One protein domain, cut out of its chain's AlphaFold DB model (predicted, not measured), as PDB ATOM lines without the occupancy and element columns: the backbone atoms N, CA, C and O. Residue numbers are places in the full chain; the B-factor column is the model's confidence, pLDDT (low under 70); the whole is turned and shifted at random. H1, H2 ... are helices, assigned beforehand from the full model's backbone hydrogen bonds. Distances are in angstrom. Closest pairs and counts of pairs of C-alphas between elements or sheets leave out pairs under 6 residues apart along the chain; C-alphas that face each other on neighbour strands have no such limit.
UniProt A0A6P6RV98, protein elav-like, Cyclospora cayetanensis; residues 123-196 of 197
ATOM      1  N   GLN A 123     -11.594  13.228 -45.726       79.38
ATOM      2  CA  GLN A 123     -11.857  13.005 -44.298       79.38
ATOM      3  C   GLN A 123     -10.807  12.104 -43.660       79.38
ATOM      4  O   GLN A 123     -10.304  12.432 -42.588       79.38
ATOM      5  N   GLN A 124     -10.444  11.006 -44.325       80.56
ATOM      6  CA  GLN A 124      -9.497  10.042 -43.773       80.56
ATOM      7  C   GLN A 124      -8.119  10.676 -43.550       80.56
ATOM      8  O   GLN A 124      -7.522  10.507 -42.488       80.56
ATOM      9  N   VAL A 125      -7.654  11.491 -44.505       80.94
ATOM     10  CA  VAL A 125      -6.417  12.272 -44.353       80.94
ATOM     11  C   VAL A 125      -6.534  13.263 -43.193       80.94
ATOM     12  O   VAL A 125      -5.614  13.372 -42.384       80.94
ATOM     13  N   ARG A 126      -7.667  13.963 -43.062       81.25
ATOM     14  CA  ARG A 126      -7.880  14.941 -41.985       81.25
ATOM     15  C   ARG A 126      -7.854  14.291 -40.602       81.25
ATOM     16  O   ARG A 126      -7.143  14.772 -39.723       81.25
ATOM     17  N   GLU A 127      -8.596  13.204 -40.412       85.69
ATOM     18  CA  GLU A 127      -8.606  12.450 -39.154       85.69
ATOM     19  C   GLU A 127      -7.220  11.914 -38.812       85.69
ATOM     20  O   GLU A 127      -6.789  11.955 -37.659       85.69
ATOM     21  N   TYR A 128      -6.507  11.420 -39.819       84.62
ATOM     22  CA  TYR A 128      -5.173  10.887 -39.638       84.62
ATOM     23  C   TYR A 128      -4.185  11.984 -39.199       84.62
ATOM     24  O   TYR A 128      -3.491  11.819 -38.194       84.62
ATOM     25  N   VAL A 129      -4.171  13.135 -39.882       83.94
ATOM     26  CA  VAL A 129      -3.361  14.303 -39.483       83.94
ATOM     27  C   VAL A 129      -3.706  14.724 -38.057       83.94
ATOM     28  O   VAL A 129      -2.810  14.983 -37.255       83.94
ATOM     29  N   GLN A 130      -4.991  14.724 -37.704       87.75
ATOM     30  CA  GLN A 130      -5.435  15.065 -36.359       87.75
ATOM     31  C   GLN A 130      -4.893  14.091 -35.301       87.75
ATOM     32  O   GLN A 130      -4.470  14.544 -34.238       87.75
ATOM     33  N   ARG A 131      -4.817  12.782 -35.594       88.12
ATOM     34  CA  ARG A 131      -4.195  11.786 -34.696       88.12
ATOM     35  C   ARG A 131      -2.699  12.020 -34.517       88.12
ATOM     36  O   ARG A 131      -2.211  11.932 -33.393       88.12
ATOM     37  N   VAL A 132      -1.983  12.337 -35.597       86.06
ATOM     38  CA  VAL A 132      -0.546  12.657 -35.540       86.06
ATOM     39  C   VAL A 132      -0.316  13.887 -34.671       86.06
ATOM     40  O   VAL A 132       0.500  13.842 -33.754       86.06
ATOM     41  N   VAL A 133      -1.078  14.959 -34.899       84.56
ATOM     42  CA  VAL A 133      -0.977  16.191 -34.107       84.56
ATOM     43  C   VAL A 133      -1.328  15.929 -32.644       84.56
ATOM     44  O   VAL A 133      -0.596  16.373 -31.763       84.56
ATOM     45  N   SER A 134      -2.385  15.162 -32.354       88.31
ATOM     46  CA  SER A 134      -2.748  14.843 -30.971       88.31
ATOM     47  C   SER A 134      -1.700  13.980 -30.265       88.31
ATOM     48  O   SER A 134      -1.417  14.217 -29.095       88.31
ATOM     49  N   ALA A 135      -1.101  13.009 -30.964       86.62
ATOM     50  CA  ALA A 135      -0.052  12.149 -30.414       86.62
ATOM     51  C   ALA A 135       1.252  12.929 -30.176       86.62
ATOM     52  O   ALA A 135       1.945  12.705 -29.183       86.62
ATOM     53  N   ALA A 136       1.569  13.879 -31.060       80.00
ATOM     54  CA  ALA A 136       2.688  14.794 -30.877       80.00
ATOM     55  C   ALA A 136       2.448  15.723 -29.677       80.00
ATOM     56  O   ALA A 136       3.318  15.854 -28.819       80.00
ATOM     57  N   ALA A 137       1.252  16.310 -29.575       81.69
ATOM     58  CA  ALA A 137       0.880  17.203 -28.480       81.69
ATOM     59  C   ALA A 137       0.833  16.493 -27.117       81.69
ATOM     60  O   ALA A 137       1.163  17.097 -26.100       81.69
ATOM     61  N   SER A 138       0.457  15.211 -27.082       91.50
ATOM     62  CA  SER A 138       0.455  14.406 -25.856       91.50
ATOM     63  C   SER A 138       1.841  13.885 -25.458       91.50
ATOM     64  O   SER A 138       1.973  13.257 -24.408       91.50
ATOM     65  N   GLY A 139       2.874  14.120 -26.276       84.12
ATOM     66  CA  GLY A 139       4.225  13.616 -26.036       84.12
ATOM     67  C   GLY A 139       4.348  12.091 -26.146       84.12
ATOM     68  O   GLY A 139       5.353  11.525 -25.711       84.12
ATOM     69  N   GLN A 140       3.357  11.397 -26.720       87.88
ATOM     70  CA  GLN A 140       3.392   9.942 -26.886       87.88
ATOM     71  C   GLN A 140       4.281   9.542 -28.066       87.88
ATOM     72  O   GLN A 140       3.819   9.237 -29.166       87.88
ATOM     73  N   GLN A 141       5.591   9.499 -27.818       82.69
ATOM     74  CA  GLN A 141       6.586   9.258 -28.862       82.69
ATOM     75  C   GLN A 141       6.428   7.891 -29.559       82.69
ATOM     76  O   GLN A 141       6.614   7.801 -30.772       82.69
ATOM     77  N   GLN A 142       6.045   6.835 -28.824       89.50
ATOM     78  CA  GLN A 142       5.780   5.512 -29.414       89.50
ATOM     79  C   GLN A 142       4.563   5.518 -30.344       89.50
ATOM     80  O   GLN A 142       4.626   4.956 -31.436       89.50
ATOM     81  N   GLN A 143       3.470   6.173 -29.940       90.94
ATOM     82  CA  GLN A 143       2.258   6.252 -30.757       90.94
ATOM     83  C   GLN A 143       2.507   7.076 -32.024       90.94
ATOM     84  O   GLN A 143       2.072   6.692 -33.109       90.94
ATOM     85  N   LEU A 144       3.253   8.177 -31.896       87.38
ATOM     86  CA  LEU A 144       3.658   8.995 -33.033       87.38
ATOM     87  C   LEU A 144       4.516   8.191 -34.019       87.38
ATOM     88  O   LEU A 144       4.258   8.245 -35.217       87.38
ATOM     89  N   GLN A 145       5.483   7.404 -33.531       86.75
ATOM     90  CA  GLN A 145       6.279   6.516 -34.384       86.75
ATOM     91  C   GLN A 145       5.405   5.503 -35.121       86.75
ATOM     92  O   GLN A 145       5.549   5.368 -36.330       86.75
ATOM     93  N   GLN A 146       4.472   4.843 -34.430       92.12
ATOM     94  CA  GLN A 146       3.550   3.899 -35.066       92.12
ATOM     95  C   GLN A 146       2.698   4.561 -36.146       92.12
ATOM     96  O   GLN A 146       2.577   4.020 -37.240       92.12
ATOM     97  N   LEU A 147       2.141   5.741 -35.862       89.94
ATOM     98  CA  LEU A 147       1.382   6.503 -36.847       89.94
ATOM     99  C   LEU A 147       2.260   6.790 -38.064       89.94
ATOM    100  O   LEU A 147       1.907   6.381 -39.168       89.94
ATOM    101  N   LEU A 148       3.419   7.417 -37.870       86.31
ATOM    102  CA  LEU A 148       4.335   7.772 -38.955       86.31
ATOM    103  C   LEU A 148       4.810   6.557 -39.763       86.31
ATOM    104  O   LEU A 148       5.003   6.677 -40.973       86.31
ATOM    105  N   GLN A 149       4.964   5.399 -39.118       87.88
ATOM    106  CA  GLN A 149       5.259   4.131 -39.782       87.88
ATOM    107  C   GLN A 149       4.108   3.740 -40.716       87.88
ATOM    108  O   GLN A 149       4.330   3.574 -41.910       87.88
ATOM    109  N   THR A 150       2.868   3.740 -40.219       88.69
ATOM    110  CA  THR A 150       1.667   3.480 -41.029       88.69
ATOM    111  C   THR A 150       1.547   4.443 -42.213       88.69
ATOM    112  O   THR A 150       1.186   4.036 -43.311       88.69
ATOM    113  N   LEU A 151       1.897   5.719 -42.025       84.06
ATOM    114  CA  LEU A 151       1.912   6.720 -43.103       84.06
ATOM    115  C   LEU A 151       2.929   6.378 -44.197       84.06
ATOM    116  O   LEU A 151       2.714   6.665 -45.374       84.06
ATOM    117  N   ARG A 152       4.065   5.805 -43.792       81.56
ATOM    118  CA  ARG A 152       5.133   5.370 -44.692       81.56
ATOM    119  C   ARG A 152       4.735   4.104 -45.450       81.56
ATOM    120  O   ARG A 152       5.061   3.997 -46.627       81.56
ATOM    121  N   ASP A 153       4.023   3.198 -44.788       89.31
ATOM    122  CA  ASP A 153       3.568   1.930 -45.362       89.31
ATOM    123  C   ASP A 153       2.332   2.086 -46.267       89.31
ATOM    124  O   ASP A 153       2.062   1.209 -47.087       89.31
ATOM    125  N   GLU A 154       1.598   3.204 -46.179       88.19
ATOM    126  CA  GLU A 154       0.407   3.468 -46.995       88.19
ATOM    127  C   GLU A 154       0.673   4.491 -48.130       88.19
ATOM    128  O   GLU A 154       0.327   5.674 -48.016       88.19
ATOM    129  N   PRO A 155       1.224   4.063 -49.288       80.50
ATOM    130  CA  PRO A 155       1.585   4.963 -50.391       80.50
ATOM    131  C   PRO A 155       0.380   5.713 -50.973       80.50
ATOM    132  O   PRO A 155       0.519   6.816 -51.498       80.50
ATOM    133  N   ARG A 156      -0.827   5.148 -50.846       83.56
ATOM    134  CA  ARG A 156      -2.074   5.783 -51.289       83.56
ATOM    135  C   ARG A 156      -2.390   7.050 -50.493       83.56
ATOM    136  O   ARG A 156      -2.806   8.045 -51.084       83.56
ATOM    137  N   MET A 157      -2.179   7.032 -49.177       77.69
ATOM    138  CA  MET A 157      -2.400   8.200 -48.321       77.69
ATOM    139  C   MET A 157      -1.399   9.304 -48.659       77.69
ATOM    140  O   MET A 157      -1.765  10.474 -48.756       77.69
ATOM    141  N   GLN A 158      -0.156   8.910 -48.938       80.81
ATOM    142  CA  GLN A 158       0.900   9.817 -49.371       80.81
ATOM    143  C   GLN A 158       0.570  10.482 -50.716       80.81
ATOM    144  O   GLN A 158       0.726  11.693 -50.855       80.81
ATOM    145  N   GLN A 159       0.039   9.724 -51.678       83.56
ATOM    146  CA  GLN A 159      -0.372  10.254 -52.980       83.56
ATOM    147  C   GLN A 159      -1.550  11.233 -52.863       83.56
ATOM    148  O   GLN A 159      -1.615  12.228 -53.581       83.56
ATOM    149  N   MET A 160      -2.470  10.978 -51.932       80.81
ATOM    150  CA  MET A 160      -3.636  11.828 -51.694       80.81
ATOM    151  C   MET A 160      -3.274  13.132 -50.973       80.81
ATOM    152  O   MET A 160      -3.773  14.199 -51.330       80.81
ATOM    153  N   LEU A 161      -2.363  13.055 -49.997       77.00
ATOM    154  CA  LEU A 161      -1.728  14.225 -49.392       77.00
ATOM    155  C   LEU A 161      -1.025  15.057 -50.465       77.00
ATOM    156  O   LEU A 161      -1.213  16.268 -50.516       77.00
ATOM    157  N   GLN A 162      -0.273  14.409 -51.355       78.25
ATOM    158  CA  GLN A 162       0.446  15.087 -52.429       78.25
ATOM    159  C   GLN A 162      -0.506  15.819 -53.383       78.25
ATOM    160  O   GLN A 162      -0.265  16.988 -53.659       78.25
ATOM    161  N   GLN A 163      -1.626  15.202 -53.784       80.00
ATOM    162  CA  GLN A 163      -2.652  15.865 -54.602       80.00
ATOM    163  C   GLN A 163      -3.248  17.099 -53.909       80.00
ATOM    164  O   GLN A 163      -3.234  18.177 -54.498       80.00
ATOM    165  N   GLN A 164      -3.669  16.988 -52.641       74.00
ATOM    166  CA  GLN A 164      -4.216  18.142 -51.908       74.00
ATOM    167  C   GLN A 164      -3.200  19.282 -51.750       74.00
ATOM    168  O   GLN A 164      -3.561  20.459 -51.736       74.00
ATOM    169  N   LEU A 165      -1.918  18.943 -51.614       68.88
ATOM    170  CA  LEU A 165      -0.834  19.915 -51.507       68.88
ATOM    171  C   LEU A 165      -0.492  20.576 -52.847       68.88
ATOM    172  O   LEU A 165      -0.109  21.743 -52.857       68.88
ATOM    173  N   GLU A 166      -0.622  19.856 -53.959       72.25
ATOM    174  CA  GLU A 166      -0.382  20.380 -55.307       72.25
ATOM    175  C   GLU A 166      -1.508  21.327 -55.754       72.25
ATOM    176  O   GLU A 166      -1.259  22.340 -56.413       72.25
ATOM    177  N   GLU A 167      -2.740  21.060 -55.311       68.19
ATOM    178  CA  GLU A 167      -3.878  21.972 -55.461       68.19
ATOM    179  C   GLU A 167      -3.679  23.280 -54.667       68.19
ATOM    180  O   GLU A 167      -4.094  24.352 -55.114       68.19
ATOM    181  N   GLY A 168      -2.948  23.229 -53.546       63.03
ATOM    182  CA  GLY A 168      -2.507  24.382 -52.751       63.03
ATOM    183  C   GLY A 168      -1.301  25.117 -53.355       63.03
ATOM    184  O   GLY A 168      -0.236  25.194 -52.746       63.03
ATOM    185  N   ARG A 169      -1.440  25.634 -54.579       54.69
ATOM    186  CA  ARG A 169      -0.342  26.203 -55.386       54.69
ATOM    187  C   ARG A 169       0.512  27.256 -54.655       54.69
ATOM    188  O   ARG A 169       0.027  28.329 -54.304       54.69
ATOM    189  N   GLY A 170       1.829  27.021 -54.624       52.25
ATOM    190  CA  GLY A 170       2.804  28.063 -54.990       52.25
ATOM    191  C   GLY A 170       3.951  28.388 -54.027       52.25
ATOM    192  O   GLY A 170       4.879  29.077 -54.436       52.25
ATOM    193  N   VAL A 171       3.959  27.902 -52.788       52.25
ATOM    194  CA  VAL A 171       5.015  28.225 -51.806       52.25
ATOM    195  C   VAL A 171       5.557  26.942 -51.200       52.25
ATOM    196  O   VAL A 171       4.805  26.254 -50.522       52.25
ATOM    197  N   SER A 172       6.840  26.631 -51.463       59.00
ATOM    198  CA  SER A 172       7.624  25.485 -50.955       59.00
ATOM    199  C   SER A 172       6.792  24.462 -50.194       59.00
ATOM    200  O   SER A 172       6.538  24.673 -48.996       59.00
ATOM    201  N   SER A 173       6.370  23.406 -50.906       62.75
ATOM    202  CA  SER A 173       5.354  22.448 -50.476       62.75
ATOM    203  C   SER A 173       5.506  22.126 -48.987       62.75
ATOM    204  O   SER A 173       6.556  21.609 -48.591       62.75
ATOM    205  N   PRO A 174       4.494  22.416 -48.148       66.56
ATOM    206  CA  PRO A 174       4.501  22.077 -46.726       66.56
ATOM    207  C   PRO A 174       4.913  20.623 -46.472       66.56
ATOM    208  O   PRO A 174       5.578  20.334 -45.487       66.56
ATOM    209  N   TRP A 175       4.614  19.729 -47.418       63.50
ATOM    210  CA  TRP A 175       5.081  18.348 -47.429       63.50
ATOM    211  C   TRP A 175       6.604  18.192 -47.449       63.50
ATOM    212  O   TRP A 175       7.144  17.400 -46.689       63.50
ATOM    213  N   GLN A 176       7.310  18.955 -48.278       70.38
ATOM    214  CA  GLN A 176       8.765  18.886 -48.375       70.38
ATOM    215  C   GLN A 176       9.414  19.364 -47.070       70.38
ATOM    216  O   GLN A 176      10.365  18.750 -46.596       70.38
ATOM    217  N   ARG A 177       8.837  20.395 -46.432       73.50
ATOM    218  CA  ARG A 177       9.227  20.828 -45.078       73.50
ATOM    219  C   ARG A 177       8.888  19.784 -44.019       73.50
ATOM    220  O   ARG A 177       9.705  19.541 -43.140       73.50
ATOM    221  N   HIS A 178       7.728  19.142 -44.121       73.00
ATOM    222  CA  HIS A 178       7.307  18.092 -43.201       73.00
ATOM    223  C   HIS A 178       8.204  16.852 -43.293       73.00
ATOM    224  O   HIS A 178       8.643  16.337 -42.271       73.00
ATOM    225  N   GLN A 179       8.552  16.413 -44.505       73.12
ATOM    226  CA  GLN A 179       9.525  15.345 -44.718       73.12
ATOM    227  C   GLN A 179      10.890  15.716 -44.146       73.12
ATOM    228  O   GLN A 179      11.493  14.893 -43.464       73.12
ATOM    229  N   LEU A 180      11.363  16.945 -44.382       78.00
ATOM    230  CA  LEU A 180      12.632  17.405 -43.822       78.00
ATOM    231  C   LEU A 180      12.604  17.407 -42.288       78.00
ATOM    232  O   LEU A 180      13.559  16.948 -41.671       78.00
ATOM    233  N   ALA A 181      11.504  17.872 -41.687       77.38
ATOM    234  CA  ALA A 181      11.303  17.902 -40.240       77.38
ATOM    235  C   ALA A 181      11.233  16.492 -39.634       77.38
ATOM    236  O   ALA A 181      11.807  16.233 -38.581       77.38
ATOM    237  N   LEU A 182      10.576  15.554 -40.319       75.88
ATOM    238  CA  LEU A 182      10.584  14.147 -39.928       75.88
ATOM    239  C   LEU A 182      11.990  13.558 -39.983       75.88
ATOM    240  O   LEU A 182      12.394  12.838 -39.071       75.88
ATOM    241  N   HIS A 183      12.741  13.875 -41.037       77.75
ATOM    242  CA  HIS A 183      14.094  13.365 -41.206       77.75
ATOM    243  C   HIS A 183      15.047  13.937 -40.152       77.75
ATOM    244  O   HIS A 183      15.822  13.187 -39.563       77.75
ATOM    245  N   SER A 184      14.959  15.240 -39.864       77.12
ATOM    246  CA  SER A 184      15.777  15.880 -38.835       77.12
ATOM    247  C   SER A 184      15.434  15.363 -37.440       77.12
ATOM    248  O   SER A 184      16.348  15.040 -36.685       77.12
ATOM    249  N   ALA A 185      14.146  15.187 -37.120       74.56
ATOM    250  CA  ALA A 185      13.709  14.600 -35.853       74.56
ATOM    251  C   ALA A 185      14.234  13.165 -35.679       74.56
ATOM    252  O   ALA A 185      14.748  12.811 -34.617       74.56
ATOM    253  N   GLN A 186      14.174  12.351 -36.739       78.44
ATOM    254  CA  GLN A 186      14.712  10.991 -36.725       78.44
ATOM    255  C   GLN A 186      16.237  10.981 -36.529       78.44
ATOM    256  O   GLN A 186      16.763  10.183 -35.750       78.44
ATOM    257  N   GLN A 187      16.956  11.879 -37.204       80.12
ATOM    258  CA  GLN A 187      18.409  11.985 -37.091       80.12
ATOM    259  C   GLN A 187      18.842  12.437 -35.687       80.12
ATOM    260  O   GLN A 187      19.788  11.884 -35.123       80.12
ATOM    261  N   GLN A 188      18.115  13.383 -35.086       80.25
ATOM    262  CA  GLN A 188      18.341  13.820 -33.706       80.25
ATOM    263  C   GLN A 188      18.151  12.671 -32.709       80.25
ATOM    264  O   GLN A 188      18.935  12.523 -31.770       80.25
ATOM    265  N   GLN A 189      17.142  11.825 -32.933       78.94
ATOM    266  CA  GLN A 189      16.876  10.671 -32.081       78.94
ATOM    267  C   GLN A 189      18.012   9.635 -32.141       78.94
ATOM    268  O   GLN A 189      18.414   9.113 -31.102       78.94
ATOM    269  N   GLN A 190      18.576   9.371 -33.326       82.56
ATOM    270  CA  GLN A 190      19.743   8.488 -33.454       82.56
ATOM    271  C   GLN A 190      20.975   9.041 -32.731       82.56
ATOM    272  O   GLN A 190      21.683   8.282 -32.072       82.56
ATOM    273  N   GLN A 191      21.220  10.353 -32.808       86.81
ATOM    274  CA  GLN A 191      22.345  10.966 -32.097       86.81
ATOM    275  C   GLN A 191      22.208  10.849 -30.575       86.81
ATOM    276  O   GLN A 191      23.196  10.565 -29.902       86.81
ATOM    277  N   GLN A 192      20.999  11.005 -30.023       81.00
ATOM    278  CA  GLN A 192      20.786  10.831 -28.581       81.00
ATOM    279  C   GLN A 192      21.048   9.396 -28.111       81.00
ATOM    280  O   GLN A 192      21.574   9.212 -27.018       81.00
ATOM    281  N   GLN A 193      20.725   8.382 -28.922       83.75
ATOM    282  CA  GLN A 193      21.017   6.989 -28.565       83.75
ATOM    283  C   GLN A 193      22.518   6.690 -28.558       83.75
ATOM    284  O   GLN A 193      22.980   5.952 -27.695       83.75
ATOM    285  N   GLN A 194      23.288   7.287 -29.474       89.12
ATOM    286  CA  GLN A 194      24.744   7.104 -29.502       89.12
ATOM    287  C   GLN A 194      25.456   7.760 -28.314       89.12
ATOM    288  O   GLN A 194      26.505   7.280 -27.916       89.12
ATOM    289  N   GLN A 195      24.900   8.826 -27.728       88.38
ATOM    290  CA  GLN A 195      25.488   9.465 -26.540       88.38
ATOM    291  C   GLN A 195      25.220   8.710 -25.230       88.38
ATOM    292  O   GLN A 195      25.802   9.055 -24.205       88.38
ATOM    293  N   GLN A 196      24.321   7.721 -25.236       82.88
ATOM    294  CA  GLN A 196      24.011   6.903 -24.058       82.88
ATOM    295  C   GLN A 196      24.778   5.570 -24.021       82.88
ATOM    296  O   GLN A 196      24.572   4.794 -23.089       82.88
TER     297      GLN A 196
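AT A GLANCE: This is residues 123 to 196 of the 197 residues of the protein "protein elav-like" of Cyclospora cayetanensis (UniProt A0A6P6RV98). H1 and H2 form a helical hairpin, H3 crosses its open end, and the long H4 folds back from the far end of H3, clear of the hairpin. The printed part has 74 residues with four named helices, H1 to H4 in order, and no named strand: all helix. It is only just loose, close to compact, with a radius of gyration of the C-alphas of 13.8 A, and elongated, spanning 45 by 24 by 22 A.

IN THESE COORDINATES: H1, residues 123 to 137, begins at C-alpha 123 (-11.857, 13.005, -44.298) and is 20.7 A long. H2 is residues 141 to 153, 18.3 A; H3 is residues 155 to 167, 18.6 A. H4, residues 174 to 194, 30.5 A, ends at C-alpha 194 (24.744, 7.104, -29.502).

HOW THE PARTS SIT: H1 touches H2 with residues 131 to 136 alone, at a shallow tilt of 30 degrees, opposite ways; the closest C-alphas, of Ala 135 and Leu 144, are 5.5 A apart. H3 only just touches H1, with 3 pairs of C-alphas within 8 A, the closest Val 125 and Met 157 at 7.0 A, about perpendicular at 82 degrees. H2 and H3 touch only at the corner, only just, with 3 such pairs, the closest Leu 151 and Met 157 at 6.9 A. H3 and H4 only just touch, also with 3, the closest Leu 165 and Trp 175 at 7.4 A, at a steep tilt of 47 degrees, opposite ways. H4 is apart from H1 and H2. Every O i to N i+4 pair is within hydrogen-bond range in H1, H2, H3 and H4.

THE WHOLE: The C-alphas farthest apart, of Glu 167 and Gln 196, are 44.6 A apart. The printed part has no cut and no long link. Residue 165 and residues 167 to 175 have pLDDT under 70.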